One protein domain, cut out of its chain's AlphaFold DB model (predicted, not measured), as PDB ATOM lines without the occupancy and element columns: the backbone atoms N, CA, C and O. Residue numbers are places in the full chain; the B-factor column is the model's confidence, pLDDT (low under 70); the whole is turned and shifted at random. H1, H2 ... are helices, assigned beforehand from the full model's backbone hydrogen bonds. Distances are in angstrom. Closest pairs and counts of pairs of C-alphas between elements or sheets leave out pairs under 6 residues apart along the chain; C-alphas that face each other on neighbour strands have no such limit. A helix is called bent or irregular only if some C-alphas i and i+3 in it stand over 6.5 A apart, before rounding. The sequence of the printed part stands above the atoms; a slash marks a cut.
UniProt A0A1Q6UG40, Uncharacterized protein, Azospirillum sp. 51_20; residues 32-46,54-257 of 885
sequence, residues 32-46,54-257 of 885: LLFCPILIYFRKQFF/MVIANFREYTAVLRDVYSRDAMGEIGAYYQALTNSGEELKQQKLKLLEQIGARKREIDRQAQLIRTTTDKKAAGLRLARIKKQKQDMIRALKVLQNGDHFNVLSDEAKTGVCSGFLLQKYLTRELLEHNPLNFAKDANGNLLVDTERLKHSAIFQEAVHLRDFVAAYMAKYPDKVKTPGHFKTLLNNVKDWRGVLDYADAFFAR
ATOM      1  N   LEU A  32      48.643  -6.412 -27.452       35.66
ATOM      2  CA  LEU A  32      48.215  -5.279 -28.285       35.66
ATOM      3  C   LEU A  32      47.928  -5.692 -29.737       35.66
ATOM      4  O   LEU A  32      47.240  -4.966 -30.454       35.66
ATOM      5  N   LEU A  33      48.378  -6.885 -30.152       41.19
ATOM      6  CA  LEU A  33      48.172  -7.385 -31.505       41.19
ATOM      7  C   LEU A  33      46.795  -8.047 -31.742       41.19
ATOM      8  O   LEU A  33      46.298  -8.053 -32.869       41.19
ATOM      9  N   PHE A  34      46.134  -8.544 -30.690       40.41
ATOM     10  CA  PHE A  34      45.025  -9.508 -30.808       40.41
ATOM     11  C   PHE A  34      43.597  -8.932 -30.719       40.41
ATOM     12  O   PHE A  34      42.659  -9.550 -31.226       40.41
ATOM     13  N   CYS A  35      43.392  -7.757 -30.119       39.09
ATOM     14  CA  CYS A  35      42.049  -7.166 -29.964       39.09
ATOM     15  C   CYS A  35      41.367  -6.663 -31.263       39.09
ATOM     16  O   CYS A  35      40.149  -6.820 -31.378       39.09
ATOM     17  N   PRO A  36      42.071  -6.089 -32.261       43.34
ATOM     18  CA  PRO A  36      41.415  -5.461 -33.418       43.34
ATOM     19  C   PRO A  36      40.679  -6.449 -34.340       43.34
ATOM     20  O   PRO A  36      39.572  -6.173 -34.801       43.34
ATOM     21  N   ILE A  37      41.255  -7.641 -34.536       43.56
ATOM     22  CA  ILE A  37      40.740  -8.698 -35.424       43.56
ATOM     23  C   ILE A  37      39.376  -9.204 -34.925       43.56
ATOM     24  O   ILE A  37      38.394  -9.218 -35.665       43.56
ATOM     25  N   LEU A  38      39.288  -9.532 -33.631       44.66
ATOM     26  CA  LEU A  38      38.060  -9.999 -32.974       44.66
ATOM     27  C   LEU A  38      36.927  -8.959 -33.030       44.66
ATOM     28  O   LEU A  38      35.761  -9.318 -33.205       44.66
ATOM     29  N   ILE A  39      37.257  -7.668 -32.929       43.97
ATOM     30  CA  ILE A  39      36.279  -6.569 -32.961       43.97
ATOM     31  C   ILE A  39      35.773  -6.306 -34.391       43.97
ATOM     32  O   ILE A  39      34.575  -6.064 -34.574       43.97
ATOM     33  N   TYR A  40      36.642  -6.393 -35.406       45.38
ATOM     34  CA  TYR A  40      36.263  -6.236 -36.817       45.38
ATOM     35  C   TYR A  40      35.300  -7.345 -37.276       45.38
ATOM     36  O   TYR A  40      34.236  -7.054 -37.833       45.38
ATOM     37  N   PHE A  41      35.611  -8.605 -36.949       44.62
ATOM     38  CA  PHE A  41      34.771  -9.756 -37.300       44.62
ATOM     39  C   PHE A  41      33.412  -9.751 -36.592       44.62
ATOM     40  O   PHE A  41      32.400 -10.104 -37.200       44.62
ATOM     41  N   ARG A  42      33.346  -9.274 -35.342       43.12
ATOM     42  CA  ARG A  42      32.075  -9.154 -34.608       43.12
ATOM     43  C   ARG A  42      31.185  -8.021 -35.151       43.12
ATOM     44  O   ARG A  42      29.965  -8.152 -35.132       43.12
ATOM     45  N   LYS A  43      31.757  -6.924 -35.672       41.44
ATOM     46  CA  LYS A  43      30.999  -5.758 -36.183       41.44
ATOM     47  C   LYS A  43      30.428  -5.921 -37.602       41.44
ATOM     48  O   LYS A  43      29.387  -5.330 -37.880       41.44
ATOM     49  N   GLN A  44      31.081  -6.671 -38.497       43.09
ATOM     50  CA  GLN A  44      30.681  -6.778 -39.915       43.09
ATOM     51  C   GLN A  44      29.427  -7.642 -40.157       43.09
ATOM     52  O   GLN A  44      28.696  -7.376 -41.108       43.09
ATOM     53  N   PHE A  45      29.130  -8.623 -39.294       36.38
ATOM     54  CA  PHE A  45      28.028  -9.576 -39.517       36.38
ATOM     55  C   PHE A  45      26.877  -9.519 -38.496       36.38
ATOM     56  O   PHE A  45      25.782  -9.975 -38.810       36.38
ATOM     57  N   PHE A  46      27.056  -8.890 -37.328       41.34
ATOM     58  CA  PHE A  46      25.996  -8.748 -36.310       41.34
ATOM     59  C   PHE A  46      25.235  -7.409 -36.381       41.34
ATOM     60  O   PHE A  46      24.744  -6.900 -35.377       41.34
ATOM     61  N   MET A  54      22.026 -19.110 -32.188       71.19
ATOM     62  CA  MET A  54      23.101 -19.895 -31.574       71.19
ATOM     63  C   MET A  54      24.470 -19.443 -32.107       71.19
ATOM     64  O   MET A  54      24.635 -19.253 -33.315       71.19
ATOM     65  N   VAL A  55      25.445 -19.262 -31.211       84.44
ATOM     66  CA  VAL A  55      26.828 -18.876 -31.544       84.44
ATOM     67  C   VAL A  55      27.830 -19.906 -31.021       84.44
ATOM     68  O   VAL A  55      27.464 -20.797 -30.261       84.44
ATOM     69  N   ILE A  56      29.100 -19.798 -31.425       83.81
ATOM     70  CA  ILE A  56      30.192 -20.596 -30.846       83.81
ATOM     71  C   ILE A  56      30.637 -19.933 -29.537       83.81
ATOM     72  O   ILE A  56      31.077 -18.781 -29.553       83.81
ATOM     73  N   ALA A  57      30.528 -20.651 -28.419       82.12
ATOM     74  CA  ALA A  57      30.844 -20.153 -27.080       82.12
ATOM     75  C   ALA A  57      32.349 -19.880 -26.905       82.12
ATOM     76  O   ALA A  57      32.748 -18.798 -26.474       82.12
ATOM     77  N   ASN A  58      33.193 -20.825 -27.322       87.62
ATOM     78  CA  ASN A  58      34.657 -20.745 -27.290       87.62
ATOM     79  C   ASN A  58      35.226 -20.290 -28.647       87.62
ATOM     80  O   ASN A  58      36.076 -20.930 -29.268       87.62
ATOM     81  N   PHE A  59      34.702 -19.170 -29.159       81.19
ATOM     82  CA  PHE A  59      35.036 -18.670 -30.499       81.19
ATOM     83  C   PHE A  59      36.537 -18.393 -30.675       81.19
ATOM     84  O   PHE A  59      37.084 -18.578 -31.763       81.19
ATOM     85  N   ARG A  60      37.226 -17.970 -29.609       75.25
ATOM     86  CA  ARG A  60      38.666 -17.693 -29.647       75.25
ATOM     87  C   ARG A  60      39.464 -18.970 -29.916       75.25
ATOM     88  O   ARG A  60      40.333 -18.967 -30.778       75.25
ATOM     89  N   GLU A  61      39.135 -20.042 -29.216       81.44
ATOM     90  CA  GLU A  61      39.767 -21.354 -29.312       81.44
ATOM     91  C   GLU A  61      39.450 -22.005 -30.666       81.44
ATOM     92  O   GLU A  61      40.354 -22.461 -31.362       81.44
ATOM     93  N   TYR A  62      38.194 -21.927 -31.111       83.50
ATOM     94  CA  TYR A  62      37.780 -22.353 -32.451       83.50
ATOM     95  C   TYR A  62      38.572 -21.649 -33.563       83.50
ATOM     96  O   TYR A  62      39.123 -22.295 -34.456       83.50
ATOM     97  N   THR A  63      38.667 -20.316 -33.507       78.88
ATOM     98  CA  THR A  63      39.433 -19.563 -34.510       78.88
ATOM     99  C   THR A  63      40.930 -19.832 -34.432       78.88
ATOM    100  O   THR A  63      41.597 -19.694 -35.451       78.88
ATOM    101  N   ALA A  64      41.468 -20.228 -33.273       76.56
ATOM    102  CA  ALA A  64      42.857 -20.655 -33.159       76.56
ATOM    103  C   ALA A  64      43.101 -21.963 -33.928       76.56
ATOM    104  O   ALA A  64      44.046 -22.017 -34.702       76.56
ATOM    105  N   VAL A  65      42.204 -22.950 -33.819       77.50
ATOM    106  CA  VAL A  65      42.303 -24.209 -34.585       77.50
ATOM    107  C   VAL A  65      42.219 -23.965 -36.088       77.50
ATOM    108  O   VAL A  65      43.008 -24.514 -36.844       77.50
ATOM    109  N   LEU A  66      41.315 -23.096 -36.554       79.50
ATOM    110  CA  LEU A  66      41.236 -22.776 -37.987       79.50
ATOM    111  C   LEU A  66      42.483 -22.069 -38.531       79.50
ATOM    112  O   LEU A  66      42.705 -22.079 -39.740       79.50
ATOM    113  N   ARG A  67      43.301 -21.452 -37.671       73.81
ATOM    114  CA  ARG A  67      44.574 -20.861 -38.100       73.81
ATOM    115  C   ARG A  67      45.621 -21.917 -38.434       73.81
ATOM    116  O   ARG A  67      46.493 -21.610 -39.236       73.81
ATOM    117  N   ASP A  68      45.490 -23.137 -37.913       73.75
ATOM    118  CA  ASP A  68      46.395 -24.254 -38.217       73.75
ATOM    119  C   ASP A  68      46.305 -24.706 -39.690       73.75
ATOM    120  O   ASP A  68      47.140 -25.473 -40.155       73.75
ATOM    121  N   VAL A  69      45.323 -24.205 -40.451       72.06
ATOM    122  CA  VAL A  69      45.212 -24.391 -41.911       72.06
ATOM    123  C   VAL A  69      46.284 -23.594 -42.689       72.06
ATOM    124  O   VAL A  69      46.498 -23.839 -43.882       72.06
ATOM    125  N   TYR A  70      46.968 -22.647 -42.035       74.06
ATOM    126  CA  TYR A  70      47.903 -21.698 -42.647       74.06
ATOM    127  C   TYR A  70      49.270 -21.686 -41.945       74.06
ATOM    128  O   TYR A  70      49.383 -22.056 -40.775       74.06
ATOM    129  N   SER A  71      50.310 -21.195 -42.627       64.44
ATOM    130  CA  SER A  71      51.638 -21.036 -42.022       64.44
ATOM    131  C   SER A  71      51.699 -19.907 -40.981       64.44
ATOM    132  O   SER A  71      50.883 -18.977 -40.954       64.44
ATOM    133  N   ARG A  72      52.722 -19.965 -40.115       60.00
ATOM    134  CA  ARG A  72      52.996 -18.920 -39.114       60.00
ATOM    135  C   ARG A  72      53.352 -17.573 -39.752       60.00
ATOM    136  O   ARG A  72      52.963 -16.542 -39.203       60.00
ATOM    137  N   ASP A  73      54.027 -17.585 -40.897       57.22
ATOM    138  CA  ASP A  73      54.462 -16.371 -41.595       57.22
ATOM    139  C   ASP A  73      53.266 -15.631 -42.207       57.22
ATOM    140  O   ASP A  73      53.073 -14.437 -41.951       57.22
ATOM    141  N   ALA A  74      52.363 -16.362 -42.873       62.88
ATOM    142  CA  ALA A  74      51.112 -15.806 -43.385       62.88
ATOM    143  C   ALA A  74      50.247 -15.195 -42.266       62.88
ATOM    144  O   ALA A  74      49.601 -14.160 -42.456       62.88
ATOM    145  N   MET A  75      50.255 -15.785 -41.065       70.75
ATOM    146  CA  MET A  75      49.483 -15.286 -39.921       70.75
ATOM    147  C   MET A  75      49.950 -13.924 -39.397       70.75
ATOM    148  O   MET A  75      49.114 -13.133 -38.943       70.75
ATOM    149  N   GLY A  76      51.247 -13.620 -39.482       66.00
ATOM    150  CA  GLY A  76      51.779 -12.302 -39.129       66.00
ATOM    151  C   GLY A  76      51.238 -11.201 -40.048       66.00
ATOM    152  O   GLY A  76      50.750 -10.170 -39.574       66.00
ATOM    153  N   GLU A  77      51.240 -11.458 -41.357       64.38
ATOM    154  CA  GLU A  77      50.730 -10.537 -42.380       64.38
ATOM    155  C   GLU A  77      49.207 -10.358 -42.309       64.38
ATOM    156  O   GLU A  77      48.706  -9.229 -42.342       64.38
ATOM    157  N   ILE A  78      48.457 -11.453 -42.138       72.00
ATOM    158  CA  ILE A  78      46.997 -11.422 -41.957       72.00
ATOM    159  C   ILE A  78      46.634 -10.596 -40.714       72.00
ATOM    160  O   ILE A  78      45.683  -9.807 -40.735       72.00
ATOM    161  N   GLY A  79      47.406 -10.737 -39.633       67.06
ATOM    162  CA  GLY A  79      47.239  -9.937 -38.426       67.06
ATOM    163  C   GLY A  79      47.420  -8.439 -38.683       67.06
ATOM    164  O   GLY A  79      46.539  -7.645 -38.341       67.06
ATOM    165  N   ALA A  80      48.514  -8.058 -39.346       67.00
ATOM    166  CA  ALA A  80      48.806  -6.671 -39.710       67.00
ATOM    167  C   ALA A  80      47.752  -6.072 -40.662       67.00
ATOM    168  O   ALA A  80      47.349  -4.918 -40.494       67.00
ATOM    169  N   TYR A  81      47.237  -6.865 -41.607       72.88
ATOM    170  CA  TYR A  81      46.161  -6.477 -42.523       72.88
ATOM    171  C   TYR A  81      44.882  -6.062 -41.785       72.88
ATOM    172  O   TYR A  81      44.353  -4.963 -41.988       72.88
ATOM    173  N   TYR A  82      44.391  -6.915 -40.882       68.62
ATOM    174  CA  TYR A  82      43.174  -6.625 -40.123       68.62
ATOM    175  C   TYR A  82      43.374  -5.494 -39.104       68.62
ATOM    176  O   TYR A  82      42.442  -4.727 -38.842       68.62
ATOM    177  N   GLN A  83      44.585  -5.325 -38.570       63.31
ATOM    178  CA  GLN A  83      44.927  -4.156 -37.759       63.31
ATOM    179  C   GLN A  83      44.918  -2.859 -38.557       63.31
ATOM    180  O   GLN A  83      44.331  -1.881 -38.098       63.31
ATOM    181  N   ALA A  84      45.504  -2.847 -39.755       63.41
ATOM    182  CA  ALA A  84      45.488  -1.688 -40.640       63.41
ATOM    183  C   ALA A  84      44.049  -1.296 -41.013       63.41
ATOM    184  O   ALA A  84      43.699  -0.117 -40.951       63.41
ATOM    185  N   LEU A  85      43.175  -2.270 -41.293       63.97
ATOM    186  CA  LEU A  85      41.741  -2.043 -41.522       63.97
ATOM    187  C   LEU A  85      41.004  -1.484 -40.294       63.97
ATOM    188  O   LEU A  85      40.069  -0.698 -40.444       63.97
ATOM    189  N   THR A  86      41.410  -1.879 -39.086       57.41
ATOM    190  CA  THR A  86      40.763  -1.437 -37.841       57.41
ATOM    191  C   THR A  86      41.245  -0.049 -37.411       57.41
ATOM    192  O   THR A  86      40.426   0.798 -37.056       57.41
ATOM    193  N   ASN A  87      42.550   0.221 -37.517       54.88
ATOM    194  CA  ASN A  87      43.166   1.507 -37.175       54.88
ATOM    195  C   ASN A  87      42.816   2.603 -38.199       54.88
ATOM    196  O   ASN A  87      42.608   3.754 -37.826       54.88
ATOM    197  N   SER A  88      42.659   2.251 -39.481       54.97
ATOM    198  CA  SER A  88      42.239   3.190 -40.533       54.97
ATOM    199  C   SER A  88      40.744   3.541 -40.506       54.97
ATOM    200  O   SER A  88      40.324   4.441 -41.222       54.97
ATOM    201  N   GLY A  89      39.901   2.888 -39.702       54.78
ATOM    202  CA  GLY A  89      38.446   3.083 -39.768       54.78
ATOM    203  C   GLY A  89      37.953   4.470 -39.331       54.78
ATOM    204  O   GLY A  89      37.125   5.073 -40.017       54.78
ATOM    205  N   GLU A  90      38.457   4.995 -38.210       53.97
ATOM    206  CA  GLU A  90      37.902   6.204 -37.573       53.97
ATOM    207  C   GLU A  90      38.688   7.482 -37.935       53.97
ATOM    208  O   GLU A  90      38.082   8.503 -38.269       53.97
ATOM    209  N   GLU A  91      40.025   7.421 -37.989       57.44
ATOM    210  CA  GLU A  91      40.881   8.539 -38.424       57.44
ATOM    211  C   GLU A  91      40.721   8.860 -39.916       57.44
ATOM    212  O   GLU A  91      40.559  10.023 -40.294       57.44
ATOM    213  N   LEU A  92      40.683   7.839 -40.781       61.69
ATOM    214  CA  LEU A  92      40.501   8.029 -42.224       61.69
ATOM    215  C   LEU A  92      39.102   8.573 -42.539       61.69
ATOM    216  O   LEU A  92      38.928   9.325 -43.496       61.69
ATOM    217  N   LYS A  93      38.092   8.221 -41.729       62.00
ATOM    218  CA  LYS A  93      36.727   8.755 -41.839       62.00
ATOM    219  C   LYS A  93      36.691  10.245 -41.502       62.00
ATOM    220  O   LYS A  93      36.097  11.004 -42.266       62.00
ATOM    221  N   GLN A  94      37.384  10.673 -40.444       69.06
ATOM    222  CA  GLN A  94      37.541  12.092 -40.089       69.06
ATOM    223  C   GLN A  94      38.325  12.873 -41.156       69.06
ATOM    224  O   GLN A  94      37.902  13.948 -41.585       69.06
ATOM    225  N   GLN A  95      39.428  12.311 -41.662       70.00
ATOM    226  CA  GLN A  95      40.228  12.927 -42.726       70.00
ATOM    227  C   GLN A  95      39.452  13.047 -44.050       70.00
ATOM    228  O   GLN A  95      39.505  14.096 -44.696       70.00
ATOM    229  N   LYS A  96      38.675  12.020 -44.431       71.19
ATOM    230  CA  LYS A  96      37.783  12.058 -45.605       71.19
ATOM    231  C   LYS A  96      36.685  13.105 -45.451       71.19
ATOM    232  O   LYS A  96      36.437  13.843 -46.404       71.19
ATOM    233  N   LEU A  97      36.065  13.201 -44.270       77.88
ATOM    234  CA  LEU A  97      35.043  14.214 -43.989       77.88
ATOM    235  C   LEU A  97      35.616  15.626 -44.169       77.88
ATOM    236  O   LEU A  97      35.072  16.431 -44.925       77.88
ATOM    237  N   LYS A  98      36.784  15.879 -43.568       81.81
ATOM    238  CA  LYS A  98      37.482  17.168 -43.632       81.81
ATOM    239  C   LYS A  98      37.880  17.544 -45.063       81.81
ATOM    240  O   LYS A  98      37.714  18.695 -45.466       81.81
ATOM    241  N   LEU A  99      38.358  16.588 -45.866       82.12
ATOM    242  CA  LEU A  99      38.679  16.839 -47.278       82.12
ATOM    243  C   LEU A  99      37.426  17.138 -48.118       82.12
ATOM    244  O   LEU A  99      37.459  18.029 -48.967       82.12
ATOM    245  N   LEU A 100      36.321  16.418 -47.887       79.94
ATOM    246  CA  LEU A 100      35.051  16.639 -48.590       79.94
ATOM    247  C   LEU A 100      34.475  18.030 -48.299       79.94
ATOM    248  O   LEU A 100      34.050  18.725 -49.227       79.94
ATOM    249  N   GLU A 101      34.531  18.473 -47.043       86.75
ATOM    250  CA  GLU A 101      34.136  19.830 -46.646       86.75
ATOM    251  C   GLU A 101      34.973  20.900 -47.357       86.75
ATOM    252  O   GLU A 101      34.428  21.865 -47.908       86.75
ATOM    253  N   GLN A 102      36.293  20.709 -47.422       85.62
ATOM    254  CA  GLN A 102      37.197  21.645 -48.092       85.62
ATOM    255  C   GLN A 102      36.982  21.688 -49.615       85.62
ATOM    256  O   GLN A 102      36.992  22.772 -50.208       85.62
ATOM    257  N   ILE A 103      36.721  20.544 -50.257       87.69
ATOM    258  CA  ILE A 103      36.356  20.478 -51.684       87.69
ATOM    259  C   ILE A 103      35.034  21.221 -51.932       87.69
ATOM    260  O   ILE A 103      34.924  21.980 -52.904       87.69
ATOM    261  N   GLY A 104      34.049  21.052 -51.045       82.56
ATOM    262  CA  GLY A 104      32.781  21.783 -51.082       82.56
ATOM    263  C   GLY A 104      32.973  23.298 -50.955       82.56
ATOM    264  O   GLY A 104      32.406  24.063 -51.741       82.56
ATOM    265  N   ALA A 105      33.833  23.744 -50.035       86.25
ATOM    266  CA  ALA A 105      34.177  25.156 -49.870       86.25
ATOM    267  C   ALA A 105      34.868  25.740 -51.115       86.25
ATOM    268  O   ALA A 105      34.507  26.826 -51.569       86.25
ATOM    269  N   ARG A 106      35.807  25.002 -51.723       86.25
ATOM    270  CA  ARG A 106      36.475  25.424 -52.967       86.25
ATOM    271  C   ARG A 106      35.526  25.464 -54.163       86.25
ATOM    272  O   ARG A 106      35.696  26.326 -55.017       86.25
ATOM    273  N   LYS A 107      34.511  24.592 -54.225       86.81
ATOM    274  CA  LYS A 107      33.456  24.666 -55.253       86.81
ATOM    275  C   LYS A 107      32.664  25.973 -55.139       86.81
ATOM    276  O   LYS A 107      32.574  26.688 -56.126       86.81
ATOM    277  N   ARG A 108      32.206  26.328 -53.933       86.25
ATOM    278  CA  ARG A 108      31.506  27.603 -53.689       86.25
ATOM    279  C   ARG A 108      32.364  28.820 -54.046       86.25
ATOM    280  O   ARG A 108      31.855  29.788 -54.597       86.25
ATOM    281  N   GLU A 109      33.666  28.763 -53.770       85.88
ATOM    282  CA  GLU A 109      34.590  29.850 -54.115       85.88
ATOM    283  C   GLU A 109      34.821  29.976 -55.631       85.88
ATOM    284  O   GLU A 109      34.888  31.087 -56.147       85.88
ATOM    285  N   ILE A 110      34.876  28.860 -56.368       86.12
ATOM    286  CA  ILE A 110      34.908  28.868 -57.842       86.12
ATOM    287  C   ILE A 110      33.669  29.567 -58.402       86.12
ATOM    288  O   ILE A 110      33.803  30.386 -59.309       86.12
ATOM    289  N   ASP A 111      32.490  29.277 -57.849       81.75
ATOM    290  CA  ASP A 111      31.227  29.851 -58.318       81.75
ATOM    291  C   ASP A 111      31.177  31.373 -58.067       81.75
ATOM    292  O   ASP A 111      30.830  32.137 -58.971       81.75
ATOM    293  N   ARG A 112      31.633  31.839 -56.893       82.69
ATOM    294  CA  ARG A 112      31.757  33.279 -56.582       82.69
ATOM    295  C   ARG A 112      32.768  33.995 -57.473       82.69
ATOM    296  O   ARG A 112      32.478  35.069 -57.993       82.69
ATOM    297  N   GLN A 113      33.949  33.412 -57.679       81.69
ATOM    298  CA  GLN A 113      34.978  34.017 -58.533       81.69
ATOM    299  C   GLN A 113      34.551  34.036 -60.007       81.69
ATOM    300  O   GLN A 113      34.850  34.991 -60.722       81.69
ATOM    301  N   ALA A 114      33.794  33.033 -60.461       79.56
ATOM    302  CA  ALA A 114      33.204  33.022 -61.797       79.56
ATOM    303  C   ALA A 114      32.155  34.132 -61.989       79.56
ATOM    304  O   ALA A 114      32.067  34.693 -63.081       79.56
ATOM    305  N   GLN A 115      31.392  34.478 -60.945       79.56
ATOM    306  CA  GLN A 115      30.490  35.634 -60.960       79.56
ATOM    307  C   GLN A 115      31.266  36.961 -60.960       79.56
ATOM    308  O   GLN A 115      30.962  37.832 -61.769       79.56
ATOM    309  N   LEU A 116      32.315  37.086 -60.140       76.81
ATOM    310  CA  LEU A 116      33.142  38.297 -60.036       76.81
ATOM    311  C   LEU A 116      33.879  38.645 -61.346       76.81
ATOM    312  O   LEU A 116      34.021  39.814 -61.695       76.81
ATOM    313  N   ILE A 117      34.306  37.637 -62.118       77.81
ATOM    314  CA  ILE A 117      34.916  37.833 -63.449       77.81
ATOM    315  C   ILE A 117      33.955  38.526 -64.427       77.81
ATOM    316  O   ILE A 117      34.408  39.225 -65.334       77.81
ATOM    317  N   ARG A 118      32.635  38.355 -64.260       73.50
ATOM    318  CA  ARG A 118      31.636  38.977 -65.143       73.50
ATOM    319  C   ARG A 118      31.519  40.485 -64.926       73.50
ATOM    320  O   ARG A 118      31.123  41.179 -65.855       73.50
ATOM    321  N   THR A 119      31.873  40.979 -63.741       74.50
ATOM    322  CA  THR A 119      31.682  42.381 -63.336       74.50
ATOM    323  C   THR A 119      32.986  43.165 -63.183       74.50
ATOM    324  O   THR A 119      32.937  44.378 -63.022       74.50
ATOM    325  N   THR A 120      34.150  42.509 -63.216       74.56
ATOM    326  CA  THR A 120      35.449  43.164 -62.995       74.56
ATOM    327  C   THR A 120      36.107  43.640 -64.297       74.56
ATOM    328  O   THR A 120      35.975  43.002 -65.345       74.56
ATOM    329  N   THR A 121      36.852  44.745 -64.231       67.94
ATOM    330  CA  THR A 121      37.581  45.329 -65.371       67.94
ATOM    331  C   THR A 121      38.868  44.563 -65.701       67.94
ATOM    332  O   THR A 121      39.166  44.354 -66.876       67.94
ATOM    333  N   ASP A 122      39.584  44.040 -64.697       74.62
ATOM    334  CA  ASP A 122      40.761  43.179 -64.898       74.62
ATOM    335  C   ASP A 122      40.374  41.693 -64.990       74.62
ATOM    336  O   ASP A 122      40.511  40.888 -64.057       74.62
ATOM    337  N   LYS A 123      39.866  41.318 -66.167       74.94
ATOM    338  CA  LYS A 123      39.450  39.941 -66.467       74.94
ATOM    339  C   LYS A 123      40.619  38.953 -66.457       74.94
ATOM    340  O   LYS A 123      40.406  37.767 -66.194       74.94
ATOM    341  N   LYS A 124      41.848  39.412 -66.724       76.06
ATOM    342  CA  LYS A 124      43.031  38.547 -66.823       76.06
ATOM    343  C   LYS A 124      43.485  38.097 -65.436       76.06
ATOM    344  O   LYS A 124      43.633  36.891 -65.217       76.06
ATOM    345  N   ALA A 125      43.626  39.023 -64.485       76.19
ATOM    346  CA  ALA A 125      43.987  38.683 -63.108       76.19
ATOM    347  C   ALA A 125      42.909  37.820 -62.429       76.19
ATOM    348  O   ALA A 125      43.222  36.821 -61.771       76.19
ATOM    349  N   ALA A 126      41.632  38.141 -62.648       75.25
ATOM    350  CA  ALA A 126      40.524  37.363 -62.101       75.25
ATOM    351  C   ALA A 126      40.442  35.947 -62.717       75.25
ATOM    352  O   ALA A 126      40.242  34.966 -61.993       75.25
ATOM    353  N   GLY A 127      40.706  35.805 -64.021       75.75
ATOM    354  CA  GLY A 127      40.806  34.509 -64.702       75.75
ATOM    355  C   GLY A 127      41.954  33.630 -64.184       75.75
ATOM    356  O   GLY A 127      41.750  32.441 -63.920       75.75
ATOM    357  N   LEU A 128      43.136  34.210 -63.952       81.00
ATOM    358  CA  LEU A 128      44.283  33.524 -63.334       81.00
ATOM    359  C   LEU A 128      43.956  33.025 -61.918       81.00
ATOM    360  O   LEU A 128      44.296  31.893 -61.554       81.00
ATOM    361  N   ARG A 129      43.236  33.832 -61.130       81.44
ATOM    362  CA  ARG A 129      42.788  33.451 -59.784       81.44
ATOM    363  C   ARG A 129      41.794  32.288 -59.827       81.44
ATOM    364  O   ARG A 129      41.945  31.335 -59.061       81.44
ATOM    365  N   LEU A 130      40.842  32.302 -60.765       85.25
ATOM    366  CA  LEU A 130      39.905  31.194 -60.976       85.25
ATOM    367  C   LEU A 130      40.625  29.901 -61.384       85.25
ATOM    368  O   LEU A 130      40.318  28.835 -60.846       85.25
ATOM    369  N   ALA A 131      41.600  29.981 -62.295       81.75
ATOM    370  CA  ALA A 131      42.403  28.829 -62.707       81.75
ATOM    371  C   ALA A 131      43.176  28.225 -61.521       81.75
ATOM    372  O   ALA A 131      43.182  27.003 -61.344       81.75
ATOM    373  N   ARG A 132      43.745  29.071 -60.650       86.38
ATOM    374  CA  ARG A 132      44.445  28.633 -59.432       86.38
ATOM    375  C   ARG A 132      43.517  27.893 -58.466       86.38
ATOM    376  O   ARG A 132      43.888  26.832 -57.969       86.38
ATOM    377  N   ILE A 133      42.306  28.403 -58.235       86.56
ATOM    378  CA  ILE A 133      41.334  27.771 -57.324       86.56
ATOM    379  C   ILE A 133      40.796  26.460 -57.922       86.56
ATOM    380  O   ILE A 133      40.651  25.468 -57.202       86.56
ATOM    381  N   LYS A 134      40.560  26.407 -59.244       85.75
ATOM    382  CA  LYS A 134      40.201  25.164 -59.951       85.75
ATOM    383  C   LYS A 134      41.291  24.101 -59.811       85.75
ATOM    384  O   LYS A 134      40.961  22.967 -59.474       85.75
ATOM    385  N   LYS A 135      42.564  24.475 -59.989       87.81
ATOM    386  CA  LYS A 135      43.710  23.570 -59.806       87.81
ATOM    387  C   LYS A 135      43.781  23.038 -58.373       87.81
ATOM    388  O   LYS A 135      43.807  21.830 -58.185       87.81
ATOM    389  N   GLN A 136      43.664  23.913 -57.369       86.62
ATOM    390  CA  GLN A 136      43.631  23.507 -55.957       86.62
ATOM    391  C   GLN A 136      42.497  22.519 -55.655       86.62
ATOM    392  O   GLN A 136      42.725  21.502 -55.008       86.62
ATOM    393  N   LYS A 137      41.278  22.765 -56.156       89.12
ATOM    394  CA  LYS A 137      40.167  21.810 -56.017       89.12
ATOM    395  C   LYS A 137      40.503  20.460 -56.664       89.12
ATOM    396  O   LYS A 137      40.168  19.419 -56.107       89.12
ATOM    397  N   GLN A 138      41.133  20.474 -57.835       84.69
ATOM    398  CA  GLN A 138      41.491  19.264 -58.573       84.69
ATOM    399  C   GLN A 138      42.579  18.452 -57.852       84.69
ATOM    400  O   GLN A 138      42.460  17.230 -57.765       84.69
ATOM    401  N   ASP A 139      43.567  19.119 -57.255       83.94
ATOM    402  CA  ASP A 139      44.600  18.488 -56.426       83.94
ATOM    403  C   ASP A 139      44.000  17.871 -55.151       83.94
ATOM    404  O   ASP A 139      44.334  16.743 -54.791       83.94
ATOM    405  N   MET A 140      43.022  18.532 -54.522       84.31
ATOM    406  CA  MET A 140      42.298  17.978 -53.366       84.31
ATOM    407  C   MET A 140      41.431  16.767 -53.737       84.31
ATOM    408  O   MET A 140      41.341  15.816 -52.965       84.31
ATOM    409  N   ILE A 141      40.837  16.748 -54.936       81.31
ATOM    410  CA  ILE A 141      40.128  15.566 -55.458       81.31
ATOM    411  C   ILE A 141      41.104  14.404 -55.699       81.31
ATOM    412  O   ILE A 141      40.759  13.255 -55.425       81.31
ATOM    413  N   ARG A 142      42.328  14.674 -56.176       78.56
ATOM    414  CA  ARG A 142      43.372  13.640 -56.299       78.56
ATOM    415  C   ARG A 142      43.798  13.114 -54.930       78.56
ATOM    416  O   ARG A 142      43.848  11.902 -54.760       78.56
ATOM    417  N   ALA A 143      44.011  13.989 -53.949       76.56
ATOM    418  CA  ALA A 143      44.328  13.587 -52.578       76.56
ATOM    419  C   ALA A 143      43.205  12.741 -51.943       76.56
ATOM    420  O   ALA A 143      43.484  11.737 -51.292       76.56
ATOM    421  N   LEU A 144      41.933  13.072 -52.210       75.75
ATOM    422  CA  LEU A 144      40.789  12.258 -51.784       75.75
ATOM    423  C   LEU A 144      40.805  10.858 -52.419       75.75
ATOM    424  O   LEU A 144      40.523   9.883 -51.727       75.75
ATOM    425  N   LYS A 145      41.159  10.748 -53.708       65.38
ATOM    426  CA  LYS A 145      41.313   9.455 -54.399       65.38
ATOM    427  C   LYS A 145      42.478   8.630 -53.844       65.38
ATOM    428  O   LYS A 145      42.349   7.420 -53.714       65.38
ATOM    429  N   VAL A 146      43.588   9.264 -53.467       65.44
ATOM    430  CA  VAL A 146      44.730   8.583 -52.827       65.44
ATOM    431  C   VAL A 146      44.335   8.030 -51.452       65.44
ATOM    432  O   VAL A 146      44.597   6.867 -51.170       65.44
ATOM    433  N   LEU A 147      43.588   8.796 -50.646       64.69
ATOM    434  CA  LEU A 147      43.012   8.328 -49.372       64.69
ATOM    435  C   LEU A 147      41.936   7.230 -49.538       64.69
ATOM    436  O   LEU A 147      41.509   6.616 -48.557       64.69
ATOM    437  N   GLN A 148      41.439   7.001 -50.757       56.03
ATOM    438  CA  GLN A 148      40.539   5.892 -51.091       56.03
ATOM    439  C   GLN A 148      41.291   4.627 -51.538       56.03
ATOM    440  O   GLN A 148      40.731   3.546 -51.399       56.03
ATOM    441  N   ASN A 149      42.547   4.745 -51.987       50.31
ATOM    442  CA  ASN A 149      43.355   3.663 -52.564       50.31
ATOM    443  C   ASN A 149      44.449   3.138 -51.611       50.31
ATOM    444  O   ASN A 149      45.537   2.778 -52.054       50.31
ATOM    445  N   GLY A 150      44.186   3.082 -50.302       55.03
ATOM    446  CA  GLY A 150      45.030   2.316 -49.380       55.03
ATOM    447  C   GLY A 150      44.881   0.829 -49.685       55.03
ATOM    448  O   GLY A 150      43.997   0.172 -49.140       55.03
ATOM    449  N   ASP A 151      45.670   0.313 -50.621       61.31
ATOM    450  CA  ASP A 151      45.534  -1.043 -51.146       61.31
ATOM    451  C   ASP A 151      46.167  -2.078 -50.204       61.31
ATOM    452  O   ASP A 151      47.137  -2.760 -50.526       61.31
ATOM    453  N   HIS A 152      45.629  -2.156 -48.985       68.94
ATOM    454  CA  HIS A 152      46.132  -3.022 -47.918       68.94
ATOM    455  C   HIS A 152      46.078  -4.513 -48.281       68.94
ATOM    456  O   HIS A 152      46.757  -5.307 -47.645       68.94
ATOM    457  N   PHE A 153      45.267  -4.901 -49.270       75.12
ATOM    458  CA  PHE A 153      45.147  -6.289 -49.716       75.12
ATOM    459  C   PHE A 153      46.208  -6.654 -50.762       75.12
ATOM    460  O   PHE A 153      46.789  -7.733 -50.679       75.12
ATOM    461  N   ASN A 154      46.511  -5.767 -51.718       72.62
ATOM    462  CA  ASN A 154      47.475  -6.097 -52.773       72.62
ATOM    463  C   ASN A 154      48.938  -6.075 -52.308       72.62
ATOM    464  O   ASN A 154      49.780  -6.661 -52.984       72.62
ATOM    465  N   VAL A 155      49.226  -5.481 -51.143       72.00
ATOM    466  CA  VAL A 155      50.553  -5.508 -50.495       72.00
ATOM    467  C   VAL A 155      50.852  -6.796 -49.715       72.00
ATOM    468  O   VAL A 155      51.960  -6.941 -49.213       72.00
ATOM    469  N   LEU A 156      49.881  -7.705 -49.590       72.75
ATOM    470  CA  LEU A 156      50.061  -8.998 -48.926       72.75
ATOM    471  C   LEU A 156      50.789 -10.000 -49.830       72.75
ATOM    472  O   LEU A 156      50.615  -9.968 -51.056       72.75
ATOM    473  N   SER A 157      51.529 -10.929 -49.219       73.25
ATOM    474  CA  SER A 157      52.012 -12.131 -49.905       73.25
ATOM    475  C   SER A 157      50.849 -12.961 -50.461       73.25
ATOM    476  O   SER A 157      49.710 -12.873 -49.990       73.25
ATOM    477  N   ASP A 158      51.110 -13.780 -51.482       73.06
ATOM    478  CA  ASP A 158      50.068 -14.606 -52.108       73.06
ATOM    479  C   ASP A 158      49.457 -15.613 -51.120       73.06
ATOM    480  O   ASP A 158      48.250 -15.878 -51.150       73.06
ATOM    481  N   GLU A 159      50.257 -16.092 -50.167       70.12
ATOM    482  CA  GLU A 159      49.797 -16.945 -49.074       70.12
ATOM    483  C   GLU A 159      48.909 -16.176 -48.081       70.12
ATOM    484  O   GLU A 159      47.827 -16.644 -47.717       70.12
ATOM    485  N   ALA A 160      49.283 -14.948 -47.707       71.88
ATOM    486  CA  ALA A 160      48.453 -14.105 -46.851       71.88
ATOM    487  C   ALA A 160      47.138 -13.691 -47.542       71.88
ATOM    488  O   ALA A 160      46.077 -13.713 -46.909       71.88
ATOM    489  N   LYS A 161      47.152 -13.393 -48.851       80.88
ATOM    490  CA  LYS A 161      45.928 -13.149 -49.641       80.88
ATOM    491  C   LYS A 161      45.021 -14.375 -49.663       80.88
ATOM    492  O   LYS A 161      43.809 -14.242 -49.463       80.88
ATOM    493  N   THR A 162      45.605 -15.557 -49.853       79.88
ATOM    494  CA  THR A 162      44.898 -16.841 -49.771       79.88
ATOM    495  C   THR A 162      44.256 -17.010 -48.399       79.88
ATOM    496  O   THR A 162      43.073 -17.348 -48.314       79.88
ATOM    497  N   GLY A 163      44.982 -16.701 -47.322       77.12
ATOM    498  CA  GLY A 163      44.477 -16.756 -45.952       77.12
ATOM    499  C   GLY A 163      43.312 -15.808 -45.679       77.12
ATOM    500  O   GLY A 163      42.294 -16.222 -45.123       77.12
ATOM    501  N   VAL A 164      43.392 -14.554 -46.135       80.62
ATOM    502  CA  VAL A 164      42.293 -13.583 -45.990       80.62
ATOM    503  C   VAL A 164      41.048 -14.024 -46.776       80.62
ATOM    504  O   VAL A 164      39.930 -13.948 -46.256       80.62
ATOM    505  N   CYS A 165      41.218 -14.498 -48.013       84.88
ATOM    506  CA  CYS A 165      40.118 -14.932 -48.879       84.88
ATOM    507  C   CYS A 165      39.449 -16.222 -48.383       84.88
ATOM    508  O   CYS A 165      38.224 -16.277 -48.267       84.88
ATOM    509  N   SER A 166      40.234 -17.251 -48.064       85.38
ATOM    510  CA  SER A 166      39.714 -18.534 -47.573       85.38
ATOM    511  C   SER A 166      39.144 -18.417 -46.160       85.38
ATOM    512  O   SER A 166      38.074 -18.962 -45.903       85.38
ATOM    513  N   GLY A 167      39.755 -17.620 -45.276       83.75
ATOM    514  CA  GLY A 167      39.237 -17.371 -43.930       83.75
ATOM    515  C   GLY A 167      37.835 -16.755 -43.941       83.75
ATOM    516  O   GLY A 167      36.978 -17.140 -43.146       83.75
ATOM    517  N   PHE A 168      37.552 -15.865 -44.902       83.19
ATOM    518  CA  PHE A 168      36.201 -15.338 -45.123       83.19
ATOM    519  C   PHE A 168      35.196 -16.438 -45.512       83.19
ATOM    520  O   PHE A 168      34.055 -16.430 -45.044       83.19
ATOM    521  N   LEU A 169      35.602 -17.394 -46.351       87.00
ATOM    522  CA  LEU A 169      34.744 -18.503 -46.778       87.00
ATOM    523  C   LEU A 169      34.519 -19.523 -45.660       87.00
ATOM    524  O   LEU A 169      33.379 -19.941 -45.458       87.00
ATOM    525  N   LEU A 170      35.556 -19.860 -44.890       88.62
ATOM    526  CA  LEU A 170      35.439 -20.721 -43.710       88.62
ATOM    527  C   LEU A 170      34.475 -20.112 -42.689       88.62
ATOM    528  O   LEU A 170      33.577 -20.787 -42.192       88.62
ATOM    529  N   GLN A 171      34.566 -18.805 -42.449       80.75
ATOM    530  CA  GLN A 171      33.627 -18.140 -41.554       80.75
ATOM    531  C   GLN A 171      32.187 -18.139 -42.094       80.75
ATOM    532  O   GLN A 171      31.230 -18.234 -41.326       80.75
ATOM    533  N   LYS A 172      32.005 -18.016 -43.412       84.44
ATOM    534  CA  LYS A 172      30.673 -17.983 -44.031       84.44
ATOM    535  C   LYS A 172      30.008 -19.362 -44.070       84.44
ATOM    536  O   LYS A 172      28.806 -19.445 -43.824       84.44
ATOM    537  N   TYR A 173      30.760 -20.403 -44.422       90.00
ATOM    538  CA  TYR A 173      30.214 -21.728 -44.712       90.00
ATOM    539  C   TYR A 173      30.519 -22.745 -43.608       90.00
ATOM    540  O   TYR A 173      29.583 -23.330 -43.081       90.00
ATOM    541  N   LEU A 174      31.779 -22.900 -43.184       88.25
ATOM    542  CA  LEU A 174      32.152 -23.880 -42.153       88.25
ATOM    543  C   LEU A 174      31.573 -23.521 -40.779       88.25
ATOM    544  O   LEU A 174      30.987 -24.367 -40.110       88.25
ATOM    545  N   THR A 175      31.692 -22.261 -40.343       87.31
ATOM    546  CA  THR A 175      31.093 -21.835 -39.061       87.31
ATOM    547  C   THR A 175      29.578 -22.034 -39.065       87.31
ATOM    548  O   THR A 175      28.998 -22.407 -38.050       87.31
ATOM    549  N   ARG A 176      28.933 -21.808 -40.213       86.69
ATOM    550  CA  ARG A 176      27.496 -22.018 -40.378       86.69
ATOM    551  C   ARG A 176      27.132 -23.501 -40.331       86.69
ATOM    552  O   ARG A 176      26.174 -23.836 -39.653       86.69
ATOM    553  N   GLU A 177      27.923 -24.362 -40.962       90.69
ATOM    554  CA  GLU A 177      27.746 -25.817 -40.933       90.69
ATOM    555  C   GLU A 177      27.827 -26.379 -39.511       90.69
ATOM    556  O   GLU A 177      26.969 -27.147 -39.078       90.69
ATOM    557  N   LEU A 178      28.808 -25.918 -38.731       88.81
ATOM    558  CA  LEU A 178      28.941 -26.309 -37.329       88.81
ATOM    559  C   LEU A 178      27.746 -25.851 -36.483       88.81
ATOM    560  O   LEU A 178      27.304 -26.591 -35.609       88.81
ATOM    561  N   LEU A 179      27.211 -24.654 -36.742       86.62
ATOM    562  CA  LEU A 179      26.070 -24.116 -36.001       86.62
ATOM    563  C   LEU A 179      24.732 -24.737 -36.427       86.62
ATOM    564  O   LEU A 179      23.902 -25.016 -35.571       86.62
ATOM    565  N   GLU A 180      24.491 -24.935 -37.720       85.81
ATOM    566  CA  GLU A 180      23.197 -25.406 -38.235       85.81
ATOM    567  C   GLU A 180      23.071 -26.933 -38.167       85.81
ATOM    568  O   GLU A 180      21.998 -27.429 -37.827       85.81
ATOM    569  N   HIS A 181      24.160 -27.669 -38.413       86.44
ATOM    570  CA  HIS A 181      24.126 -29.130 -38.549       86.44
ATOM    571  C   HIS A 181      24.956 -29.877 -37.498       86.44
ATOM    572  O   HIS A 181      24.685 -31.048 -37.250       86.44
ATOM    573  N   ASN A 182      25.930 -29.221 -36.855       86.38
ATOM    574  CA  ASN A 182      26.789 -29.802 -35.813       86.38
ATOM    575  C   ASN A 182      27.266 -31.245 -36.125       86.38
ATOM    576  O   ASN A 182      27.055 -32.154 -35.317       86.38
ATOM    577  N   PRO A 183      27.928 -31.487 -37.274       81.31
ATOM    578  CA  PRO A 183      28.242 -32.839 -37.757       81.31
ATOM    579  C   PRO A 183      29.169 -33.637 -36.824       81.31
ATOM    580  O   PRO A 183      29.230 -34.862 -36.892       81.31
ATOM    581  N   LEU A 184      29.888 -32.952 -35.932       84.44
ATOM    582  CA  LEU A 184      30.787 -33.557 -34.949       84.44
ATOM    583  C   LEU A 184      30.140 -33.751 -33.570       84.44
ATOM    584  O   LEU A 184      30.820 -34.191 -32.643       84.44
ATOM    585  N   ASN A 185      28.841 -33.469 -33.425       88.25
ATOM    586  CA  ASN A 185      28.086 -33.619 -32.179       88.25
ATOM    587  C   ASN A 185      28.755 -32.914 -30.985       88.25
ATOM    588  O   ASN A 185      28.928 -33.497 -29.914       88.25
ATOM    589  N   PHE A 186      29.162 -31.658 -31.175       89.19
ATOM    590  CA  PHE A 186      29.704 -30.829 -30.104       89.19
ATOM    591  C   PHE A 186      28.642 -30.494 -29.051       89.19
ATOM    592  O   PHE A 186      27.457 -30.347 -29.369       89.19
ATOM    593  N   ALA A 187      29.081 -30.364 -27.797       89.25
ATOM    594  CA  ALA A 187      28.222 -30.011 -26.673       89.25
ATOM    595  C   ALA A 187      27.724 -28.558 -26.778       89.25
ATOM    596  O   ALA A 187      28.302 -27.738 -27.495       89.25
ATOM    597  N   LYS A 188      26.660 -28.229 -26.040       89.81
ATOM    598  CA  LYS A 188      26.167 -26.854 -25.892       89.81
ATOM    599  C   LYS A 188      26.399 -26.350 -24.468       89.81
ATOM    600  O   LYS A 188      26.336 -27.136 -23.527       89.81
ATOM    601  N   ASP A 189      26.671 -25.056 -24.316       86.00
ATOM    602  CA  ASP A 189      26.752 -24.394 -23.013       86.00
ATOM    603  C   ASP A 189      25.352 -24.158 -22.406       86.00
ATOM    604  O   ASP A 189      24.320 -24.430 -23.026       86.00
ATOM    605  N   ALA A 190      25.310 -23.615 -21.187       79.12
ATOM    606  CA  ALA A 190      24.064 -23.319 -20.470       79.12
ATOM    607  C   ALA A 190      23.145 -22.302 -21.184       79.12
ATOM    608  O   ALA A 190      21.965 -22.214 -20.858       79.12
ATOM    609  N   ASN A 191      23.666 -21.552 -22.158       79.81
ATOM    610  CA  ASN A 191      22.921 -20.583 -22.961       79.81
ATOM    611  C   ASN A 191      22.505 -21.161 -24.329       79.81
ATOM    612  O   ASN A 191      21.991 -20.427 -25.174       79.81
ATOM    613  N   GLY A 192      22.749 -22.454 -24.571       80.06
ATOM    614  CA  GLY A 192      22.464 -23.121 -25.839       80.06
ATOM    615  C   GLY A 192      23.485 -22.845 -26.948       80.06
ATOM    616  O   GLY A 192      23.217 -23.195 -28.097       80.06
ATOM    617  N   ASN A 193      24.641 -22.245 -26.637       86.62
ATOM    618  CA  ASN A 193      25.717 -21.968 -27.594       86.62
ATOM    619  C   ASN A 193      26.607 -23.190 -27.805       86.62
ATOM    620  O   ASN A 193      26.847 -23.953 -26.875       86.62
ATOM    621  N   LEU A 194      27.153 -23.357 -29.006       89.12
ATOM    622  CA  LEU A 194      27.988 -24.503 -29.351       89.12
ATOM    623  C   LEU A 194      29.383 -24.393 -28.710       89.12
ATOM    624  O   LEU A 194      30.079 -23.396 -28.916       89.12
ATOM    625  N   LEU A 195      29.806 -25.418 -27.974       90.06
ATOM    626  CA  LEU A 195      31.141 -25.540 -27.391       90.06
ATOM    627  C   LEU A 195      31.994 -26.462 -28.272       90.06
ATOM    628  O   LEU A 195      31.852 -27.683 -28.227       90.06
ATOM    629  N   VAL A 196      32.868 -25.880 -29.092       88.62
ATOM    630  CA  VAL A 196      33.689 -26.626 -30.055       88.62
ATOM    631  C   VAL A 196      34.829 -27.346 -29.340       88.62
ATOM    632  O   VAL A 196      35.678 -26.706 -28.726       88.62
ATOM    633  N   ASP A 197      34.898 -28.666 -29.474       90.50
ATOM    634  CA  ASP A 197      36.083 -29.428 -29.077       90.50
ATOM    635  C   ASP A 197      37.187 -29.216 -30.123       90.50
ATOM    636  O   ASP A 197      37.056 -29.614 -31.284       90.50
ATOM    637  N   THR A 198      38.259 -28.539 -29.715       82.69
ATOM    638  CA  THR A 198      39.353 -28.121 -30.596       82.69
ATOM    639  C   THR A 198      40.171 -29.292 -31.123       82.69
ATOM    640  O   THR A 198      40.531 -29.294 -32.300       82.69
ATOM    641  N   GLU A 199      40.425 -30.301 -30.291       73.50
ATOM    642  CA  GLU A 199      41.203 -31.479 -30.683       73.50
ATOM    643  C   GLU A 199      40.386 -32.375 -31.605       73.50
ATOM    644  O   GLU A 199      40.874 -32.825 -32.646       73.50
ATOM    645  N   ARG A 200      39.104 -32.570 -31.286       76.25
ATOM    646  CA  ARG A 200      38.202 -33.336 -32.148       76.25
ATOM    647  C   ARG A 200      37.974 -32.651 -33.492       76.25
ATOM    648  O   ARG A 200      37.895 -33.339 -34.507       76.25
ATOM    649  N   LEU A 201      37.895 -31.319 -33.521       76.56
ATOM    650  CA  LEU A 201      37.822 -30.566 -34.771       76.56
ATOM    651  C   LEU A 201      39.097 -30.764 -35.598       76.56
ATOM    652  O   LEU A 201      38.998 -31.113 -36.769       76.56
ATOM    653  N   LYS A 202      40.280 -30.603 -35.000       73.25
ATOM    654  CA  LYS A 202      41.569 -30.701 -35.701       73.25
ATOM    655  C   LYS A 202      41.791 -32.052 -36.394       73.25
ATOM    656  O   LYS A 202      42.350 -32.096 -37.485       73.25
ATOM    657  N   HIS A 203      41.299 -33.138 -35.799       71.69
ATOM    658  CA  HIS A 203      41.427 -34.500 -36.334       71.69
ATOM    659  C   HIS A 203      40.222 -34.960 -37.177       71.69
ATOM    660  O   HIS A 203      40.088 -36.146 -37.472       71.69
ATOM    661  N   SER A 204      39.318 -34.053 -37.554       71.00
ATOM    662  CA  SER A 204      38.086 -34.400 -38.271       71.00
ATOM    663  C   SER A 204      38.197 -34.279 -39.795       71.00
ATOM    664  O   SER A 204      38.976 -33.485 -40.325       71.00
ATOM    665  N   ALA A 205      37.329 -35.005 -40.509       66.31
ATOM    666  CA  ALA A 205      37.183 -34.883 -41.962       66.31
ATOM    667  C   ALA A 205      36.808 -33.452 -42.394       66.31
ATOM    668  O   ALA A 205      37.380 -32.925 -43.342       66.31
ATOM    669  N   ILE A 206      35.936 -32.776 -41.638       77.56
ATOM    670  CA  ILE A 206      35.508 -31.403 -41.945       77.56
ATOM    671  C   ILE A 206      36.649 -30.373 -41.805       77.56
ATOM    672  O   ILE A 206      36.637 -29.327 -42.453       77.56
ATOM    673  N   PHE A 207      37.687 -30.673 -41.014       74.12
ATOM    674  CA  PHE A 207      38.909 -29.864 -40.978       74.12
ATOM    675  C   PHE A 207      39.785 -30.087 -42.218       74.12
ATOM    676  O   PHE A 207      40.330 -29.128 -42.756       74.12
ATOM    677  N   GLN A 208      39.854 -31.311 -42.746       68.31
ATOM    678  CA  GLN A 208      40.518 -31.577 -44.032       68.31
ATOM    679  C   GLN A 208      39.770 -30.934 -45.213       68.31
ATOM    680  O   GLN A 208      40.392 -30.441 -46.151       68.31
ATOM    681  N   GLU A 209      38.444 -30.846 -45.148       79.25
ATOM    682  CA  GLU A 209      37.643 -30.082 -46.112       79.25
ATOM    683  C   GLU A 209      37.922 -28.567 -46.027       79.25
ATOM    684  O   GLU A 209      37.935 -27.871 -47.043       79.25
ATOM    685  N   ALA A 210      38.208 -28.041 -44.830       75.56
ATOM    686  CA  ALA A 210      38.632 -26.651 -44.649       75.56
ATOM    687  C   ALA A 210      39.983 -26.357 -45.319       75.56
ATOM    688  O   ALA A 210      40.152 -25.300 -45.935       75.56
ATOM    689  N   VAL A 211      40.911 -27.313 -45.238       70.19
ATOM    690  CA  VAL A 211      42.190 -27.290 -45.960       70.19
ATOM    691  C   VAL A 211      41.938 -27.280 -47.475       70.19
ATOM    692  O   VAL A 211      42.428 -26.385 -48.159       70.19
ATOM    693  N   HIS A 212      41.073 -28.168 -47.977       76.69
ATOM    694  CA  HIS A 212      40.697 -28.234 -49.399       76.69
ATOM    695  C   HIS A 212      40.103 -26.921 -49.932       76.69
ATOM    696  O   HIS A 212      40.439 -26.462 -51.026       76.69
ATOM    697  N   LEU A 213      39.261 -26.249 -49.141       82.69
ATOM    698  CA  LEU A 213      38.694 -24.957 -49.531       82.69
ATOM    699  C   LEU A 213      39.753 -23.845 -49.608       82.69
ATOM    700  O   LEU A 213      39.669 -22.973 -50.481       82.69
ATOM    701  N   ARG A 214      40.753 -23.858 -48.718       83.31
ATOM    702  CA  ARG A 214      41.922 -22.973 -48.837       83.31
ATOM    703  C   ARG A 214      42.677 -23.256 -50.136       83.31
ATOM    704  O   ARG A 214      43.028 -22.300 -50.828       83.31
ATOM    705  N   ASP A 215      42.886 -24.521 -50.487       68.88
ATOM    706  CA  ASP A 215      43.610 -24.903 -51.709       68.88
ATOM    707  C   ASP A 215      42.910 -24.452 -52.976       68.88
ATOM    708  O   ASP A 215      43.546 -23.916 -53.883       68.88
ATOM    709  N   PHE A 216      41.587 -24.575 -53.013       84.12
ATOM    710  CA  PHE A 216      40.789 -24.007 -54.089       84.12
ATOM    711  C   PHE A 216      41.033 -22.500 -54.250       84.12
ATOM    712  O   PHE A 216      41.244 -22.024 -55.366       84.12
ATOM    713  N   VAL A 217      41.036 -21.740 -53.150       84.06
ATOM    714  CA  VAL A 217      41.295 -20.292 -53.188       84.06
ATOM    715  C   VAL A 217      42.698 -20.004 -53.722       84.06
ATOM    716  O   VAL A 217      42.834 -19.147 -54.598       84.06
ATOM    717  N   ALA A 218      43.711 -20.734 -53.249       75.44
ATOM    718  CA  ALA A 218      45.092 -20.586 -53.700       75.44
ATOM    719  C   ALA A 218      45.222 -20.859 -55.208       75.44
ATOM    720  O   ALA A 218      45.718 -20.020 -55.962       75.44
ATOM    721  N   ALA A 219      44.696 -21.998 -55.667       69.69
ATOM    722  CA  ALA A 219      44.745 -22.417 -57.065       69.69
ATOM    723  C   ALA A 219      43.955 -21.476 -57.987       69.69
ATOM    724  O   ALA A 219      44.397 -21.157 -59.093       69.69
ATOM    725  N   TYR A 220      42.804 -20.975 -57.533       84.12
ATOM    726  CA  TYR A 220      42.020 -19.994 -58.277       84.12
ATOM    727  C   TYR A 220      42.769 -18.667 -58.429       84.12
ATOM    728  O   TYR A 220      42.770 -18.078 -59.513       84.12
ATOM    729  N   MET A 221      43.422 -18.199 -57.364       79.56
ATOM    730  CA  MET A 221      44.242 -16.987 -57.402       79.56
ATOM    731  C   MET A 221      45.462 -17.154 -58.309       79.56
ATOM    732  O   MET A 221      45.757 -16.244 -59.080       79.56
ATOM    733  N   ALA A 222      46.105 -18.322 -58.294       72.94
ATOM    734  CA  ALA A 222      47.220 -18.636 -59.183       72.94
ATOM    735  C   ALA A 222      46.796 -18.703 -60.664       72.94
ATOM    736  O   ALA A 222      47.487 -18.163 -61.524       72.94
ATOM    737  N   LYS A 223      45.639 -19.312 -60.975       76.00
ATOM    738  CA  LYS A 223      45.103 -19.371 -62.353       76.00
ATOM    739  C   LYS A 223      44.611 -18.003 -62.844       76.00
ATOM    740  O   LYS A 223      44.622 -17.743 -64.046       76.00
ATOM    741  N   TYR A 224      44.171 -17.125 -61.939       80.81
ATOM    742  CA  TYR A 224      43.608 -15.814 -62.278       80.81
ATOM    743  C   TYR A 224      44.191 -14.663 -61.431       80.81
ATOM    744  O   TYR A 224      43.434 -13.990 -60.714       80.81
ATOM    745  N   PRO A 225      45.498 -14.368 -61.557       70.75
ATOM    746  CA  PRO A 225      46.200 -13.424 -60.681       70.75
ATOM    747  C   PRO A 225      45.616 -12.004 -60.731       70.75
ATOM    748  O   PRO A 225      45.515 -11.329 -59.709       70.75
ATOM    749  N   ASP A 226      45.111 -11.569 -61.889       76.75
ATOM    750  CA  ASP A 226      44.572 -10.212 -62.066       76.75
ATOM    751  C   ASP A 226      43.112 -10.036 -61.614       76.75
ATOM    752  O   ASP A 226      42.600  -8.907 -61.556       76.75
ATOM    753  N   LYS A 227      42.402 -11.135 -61.316       81.12
ATOM    754  CA  LYS A 227      40.959 -11.096 -61.010       81.12
ATOM    755  C   LYS A 227      40.668 -10.840 -59.533       81.12
ATOM    756  O   LYS A 227      39.634 -10.242 -59.212       81.12
ATOM    757  N   VAL A 228      41.549 -11.271 -58.632       83.56
ATOM    758  CA  VAL A 228      41.317 -11.207 -57.182       83.56
ATOM    759  C   VAL A 228      42.010  -9.982 -56.588       83.56
ATOM    760  O   VAL A 228      43.130 -10.052 -56.108       83.56
ATOM    761  N   LYS A 229      41.312  -8.838 -56.607       79.94
ATOM    762  CA  LYS A 229      41.814  -7.557 -56.057       79.94
ATOM    763  C   LYS A 229      41.327  -7.243 -54.643       79.94
ATOM    764  O   LYS A 229      41.774  -6.279 -54.037       79.94
ATOM    765  N   THR A 230      40.354  -8.006 -54.142       78.88
ATOM    766  CA  THR A 230      39.838  -7.905 -52.769       78.88
ATOM    767  C   THR A 230      39.282  -9.263 -52.322       78.88
ATOM    768  O   THR A 230      38.835 -10.035 -53.180       78.88
ATOM    769  N   PRO A 231      39.164  -9.523 -51.005       75.19
ATOM    770  CA  PRO A 231      38.524 -10.739 -50.489       75.19
ATOM    771  C   PRO A 231      37.059 -10.889 -50.927       75.19
ATOM    772  O   PRO A 231      36.534 -11.994 -51.046       75.19
ATOM    773  N   GLY A 232      36.394  -9.768 -51.233       77.88
ATOM    774  CA  GLY A 232      35.014  -9.740 -51.717       77.88
ATOM    775  C   GLY A 232      34.805 -10.439 -53.064       77.88
ATOM    776  O   GLY A 232      33.663 -10.761 -53.389       77.88
ATOM    777  N   HIS A 233      35.869 -10.729 -53.824       87.00
ATOM    778  CA  HIS A 233      35.771 -11.458 -55.091       87.00
ATOM    779  C   HIS A 233      35.076 -12.815 -54.916       87.00
ATOM    780  O   HIS A 233      34.105 -13.103 -55.614       87.00
ATOM    781  N   PHE A 234      35.510 -13.616 -53.938       86.81
ATOM    782  CA  PHE A 234      34.948 -14.948 -53.708       86.81
ATOM    783  C   PHE A 234      33.503 -14.907 -53.200       86.81
ATOM    784  O   PHE A 234      32.730 -15.825 -53.466       86.81
ATOM    785  N   LYS A 235      33.088 -13.815 -52.542       80.38
ATOM    786  CA  LYS A 235      31.678 -13.597 -52.183       80.38
ATOM    787  C   LYS A 235      30.794 -13.480 -53.427       80.38
ATOM    788  O   LYS A 235      29.681 -13.997 -53.419       80.38
ATOM    789  N   THR A 236      31.282 -12.794 -54.460       84.50
ATOM    790  CA  THR A 236      30.583 -12.643 -55.742       84.50
ATOM    791  C   THR A 236      30.668 -13.921 -56.571       84.50
ATOM    792  O   THR A 236      29.651 -14.346 -57.108       84.50
ATOM    793  N   LEU A 237      31.845 -14.558 -56.628       89.38
ATOM    794  CA  LEU A 237      32.070 -15.815 -57.352       89.38
ATOM    795  C   LEU A 237      31.148 -16.936 -56.855       89.38
ATOM    796  O   LEU A 237      30.595 -17.687 -57.647       89.38
ATOM    797  N   LEU A 238      30.966 -17.016 -55.537       90.56
ATOM    798  CA  LEU A 238      30.190 -18.055 -54.862       90.56
ATOM    799  C   LEU A 238      28.826 -17.526 -54.392       90.56
ATOM    800  O   LEU A 238      28.302 -17.984 -53.376       90.56
ATOM    801  N   ASN A 239      28.254 -16.522 -55.068       83.94
ATOM    802  CA  ASN A 239      26.992 -15.899 -54.647       83.94
ATOM    803  C   ASN A 239      25.803 -16.880 -54.647       83.94
ATOM    804  O   ASN A 239      24.911 -16.749 -53.810       83.94
ATOM    805  N   ASN A 240      25.825 -17.860 -55.551       85.00
ATOM    806  CA  ASN A 240      24.785 -18.869 -55.739       85.00
ATOM    807  C   ASN A 240      25.013 -20.133 -54.893       85.00
ATOM    808  O   ASN A 240      24.164 -21.022 -54.883       85.00
ATOM    809  N   VAL A 241      26.136 -20.213 -54.173       89.44
ATOM    810  CA  VAL A 241      26.457 -21.331 -53.283       89.44
ATOM    811  C   VAL A 241      25.832 -21.080 -51.911       89.44
ATOM    812  O   VAL A 241      26.050 -20.032 -51.295       89.44
ATOM    813  N   LYS A 242      25.012 -22.029 -51.444       83.19
ATOM    814  CA  LYS A 242      24.154 -21.845 -50.261       83.19
ATOM    815  C   LYS A 242      24.749 -22.398 -48.965       83.19
ATOM    816  O   LYS A 242      24.523 -21.793 -47.913       83.19
ATOM    817  N   ASP A 243      25.481 -23.502 -49.041       86.81
ATOM    818  CA  ASP A 243      25.916 -24.316 -47.904       86.81
ATOM    819  C   ASP A 243      27.371 -24.801 -48.057       86.81
ATOM    820  O   ASP A 243      28.067 -24.453 -49.016       86.81
ATOM    821  N   TRP A 244      27.850 -25.540 -47.051       90.19
ATOM    822  CA  TRP A 244      29.210 -26.074 -47.007       90.19
ATOM    823  C   TRP A 244      29.473 -27.089 -48.117       90.19
ATOM    824  O   TRP A 244      30.490 -27.005 -48.804       90.19
ATOM    825  N   ARG A 245      28.529 -27.998 -48.371       87.00
ATOM    826  CA  ARG A 245      28.704 -28.998 -49.423       87.00
ATOM    827  C   ARG A 245      28.804 -28.355 -50.805       87.00
ATOM    828  O   ARG A 245      29.724 -28.676 -51.549       87.00
ATOM    829  N   GLY A 246      27.961 -27.369 -51.104       87.50
ATOM    830  CA  GLY A 246      27.989 -26.674 -52.386       87.50
ATOM    831  C   GLY A 246      29.280 -25.893 -52.648       87.50
ATOM    832  O   GLY A 246      29.643 -25.706 -53.808       87.50
ATOM    833  N   VAL A 247      29.996 -25.429 -51.610       89.56
ATOM    834  CA  VAL A 247      31.296 -24.764 -51.818       89.56
ATOM    835  C   VAL A 247      32.409 -25.772 -52.102       89.56
ATOM    836  O   VAL A 247      33.283 -25.484 -52.918       89.56
ATOM    837  N   LEU A 248      32.338 -26.963 -51.503       83.94
ATOM    838  CA  LEU A 248      33.253 -28.066 -51.799       83.94
ATOM    839  C   LEU A 248      33.006 -28.630 -53.202       83.94
ATOM    840  O   LEU A 248      33.952 -28.741 -53.972       83.94
ATOM    841  N   ASP A 249      31.747 -28.851 -53.593       81.81
ATOM    842  CA  ASP A 249      31.406 -29.301 -54.950       81.81
ATOM    843  C   ASP A 249      31.886 -28.294 -56.013       81.81
ATOM    844  O   ASP A 249      32.345 -28.669 -57.094       81.81
ATOM    845  N   TYR A 250      31.823 -26.991 -55.707       90.12
ATOM    846  CA  TYR A 250      32.375 -25.958 -56.582       90.12
ATOM    847  C   TYR A 250      33.901 -26.051 -56.690       90.12
ATOM    848  O   TYR A 250      34.441 -25.916 -57.791       90.12
ATOM    849  N   ALA A 251      34.592 -26.258 -55.565       81.25
ATOM    850  CA  ALA A 251      36.038 -26.455 -55.532       81.25
ATOM    851  C   ALA A 251      36.447 -27.691 -56.348       81.25
ATOM    852  O   ALA A 251      37.321 -27.592 -57.210       81.25
ATOM    853  N   ASP A 252      35.749 -28.812 -56.169       72.56
ATOM    854  CA  ASP A 252      35.976 -30.059 -56.905       72.56
ATOM    855  C   ASP A 252      35.768 -29.861 -58.412       72.56
ATOM    856  O   ASP A 252      36.634 -30.192 -59.224       72.56
ATOM    857  N   ALA A 253      34.663 -29.220 -58.805       78.19
ATOM    858  CA  ALA A 253      34.379 -28.909 -60.204       78.19
ATOM    859  C   ALA A 253      35.367 -27.897 -60.810       78.19
ATOM    860  O   ALA A 253      35.545 -27.855 -62.031       78.19
ATOM    861  N   PHE A 254      35.966 -27.026 -59.993       80.69
ATOM    862  CA  PHE A 254      37.030 -26.128 -60.433       80.69
ATOM    863  C   PHE A 254      38.313 -26.907 -60.711       80.69
ATOM    864  O   PHE A 254      38.888 -26.723 -61.782       80.69
ATOM    865  N   PHE A 255      38.724 -27.796 -59.807       68.44
ATOM    866  CA  PHE A 255      39.899 -28.641 -60.012       68.44
ATOM    867  C   PHE A 255      39.725 -29.592 -61.202       68.44
ATOM    868  O   PHE A 255      40.639 -29.706 -62.012       68.44
ATOM    869  N   ALA A 256      38.537 -30.176 -61.388       61.59
ATOM    870  CA  ALA A 256      38.224 -30.986 -62.567       61.59
ATOM    871  C   ALA A 256      38.416 -30.197 -63.877       61.59
ATOM    872  O   ALA A 256      39.123 -30.643 -64.773       61.59
ATOM    873  N   ARG A 257      37.887 -28.968 -63.958       66.06
ATOM    874  CA  ARG A 257      38.062 -28.094 -65.136       66.06
ATOM    875  C   ARG A 257      39.487 -27.579 -65.308       66.06
ATOM    876  O   ARG A 257      39.931 -27.348 -66.428       66.06
TER     877      ARG A 257
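This is residues 32 to 46 and 54 to 257 of the 885 residues of an uncharacterized protein of Azospirillum sp. 51_20 (UniProt A0A1Q6UG40). What shape appears first? A long helical hairpin, H3b and H4, forms an arm that reaches out from a head of mostly crossed helices, where H5 is the hub, touching H3a, H7, H8 and H9. In this head H5, H7 and H9 make a bundle, three helices that touch one another, while H1 packs on H3a and H2 on the short H6. What is it built of? The printed part has 219 residues with nine named helices, H1 to H9 in order, and no named strand; its class is all helix. It is loose, with a radius of gyration of the C-alphas of 25.0 A, and elongated, spanning 86 by 46 by 32 A.

Where do the helices begin? H1, residues 32 to 45, starts at C-alpha 32 (48.215, -5.279, -28.285) and is irregular, with C-alphas 33 and 36 7.3 A apart; H2 is residues 59 to 67. What comes next? By its hydrogen bonds H3, residues 72 to 119, was assigned as one helix, but it is bent: C-alphas 87 and 90 are 7.1 A apart. Its arms are H3a, residues 72 to 87, 22.8 A, and H3b, residues 90 to 119, 44.8 A. What follows to the end? H4, residues 123 to 146, measures 34.6 A, and H5, residues 158 to 180, 32.1 A with a kink of 37 degrees near residue 169; H5 is neither bent nor irregular, but only just, with C-alphas 172 and 175 6.3 A apart. Then come H6, residues 198 to 202, H7, residues 205 to 223, 26.8 A, H8, residues 232 to 237, and H9, residues 244 to 257, ending at C-alpha 257 (38.062, -28.094, -65.136).

What do the first helices touch? H1 touches residues 79 to 86 of H3a, closest at the C-alphas of Ile 37 and Tyr 82, 5.7 A. H2 touches H6, closest at the C-alphas of Tyr 62 and Thr 198, 6.3 A. How does the hairpin run? H3b and H4 touch at a shallow tilt of 17 degrees, opposite ways, closest at the C-alphas of Ile 117 and Ala 126, 5.8 A. What meets the hub? The closest C-alphas of H5 and H3a are Ala 160 and Ala 74, 4.7 A; of H5 and H7, Ser 166 and Arg 214, 5.1 A; of H5 and H8, Cys 165 and Phe 234, 7.1 A; of H5 and H9, Tyr 173 and Trp 244, 5.0 A. Are the backbones complete? Every O i to N i+4 pair is within hydrogen-bond range in H2, H4, H6, H7, H8 and H9, against 6 of 10 in H1, 11 of 12 in H3a, 24 of 26 in H3b and 17 of 19 in H5.

How far does it reach? The two C-alphas farthest apart, of Thr 121 and Asn 185, are 86.2 A apart. Where are the cut and long links? Residues 47 to 53 are not printed, and C-alphas 46 and 54 are 12.5 A apart; the links H4 to H5 and H5 to H6 are long. Where is confidence low? Mean pLDDT of the printed part is 75.3, and among the residues under 70 are 32 to 46, 82 to 94 and 145 to 152.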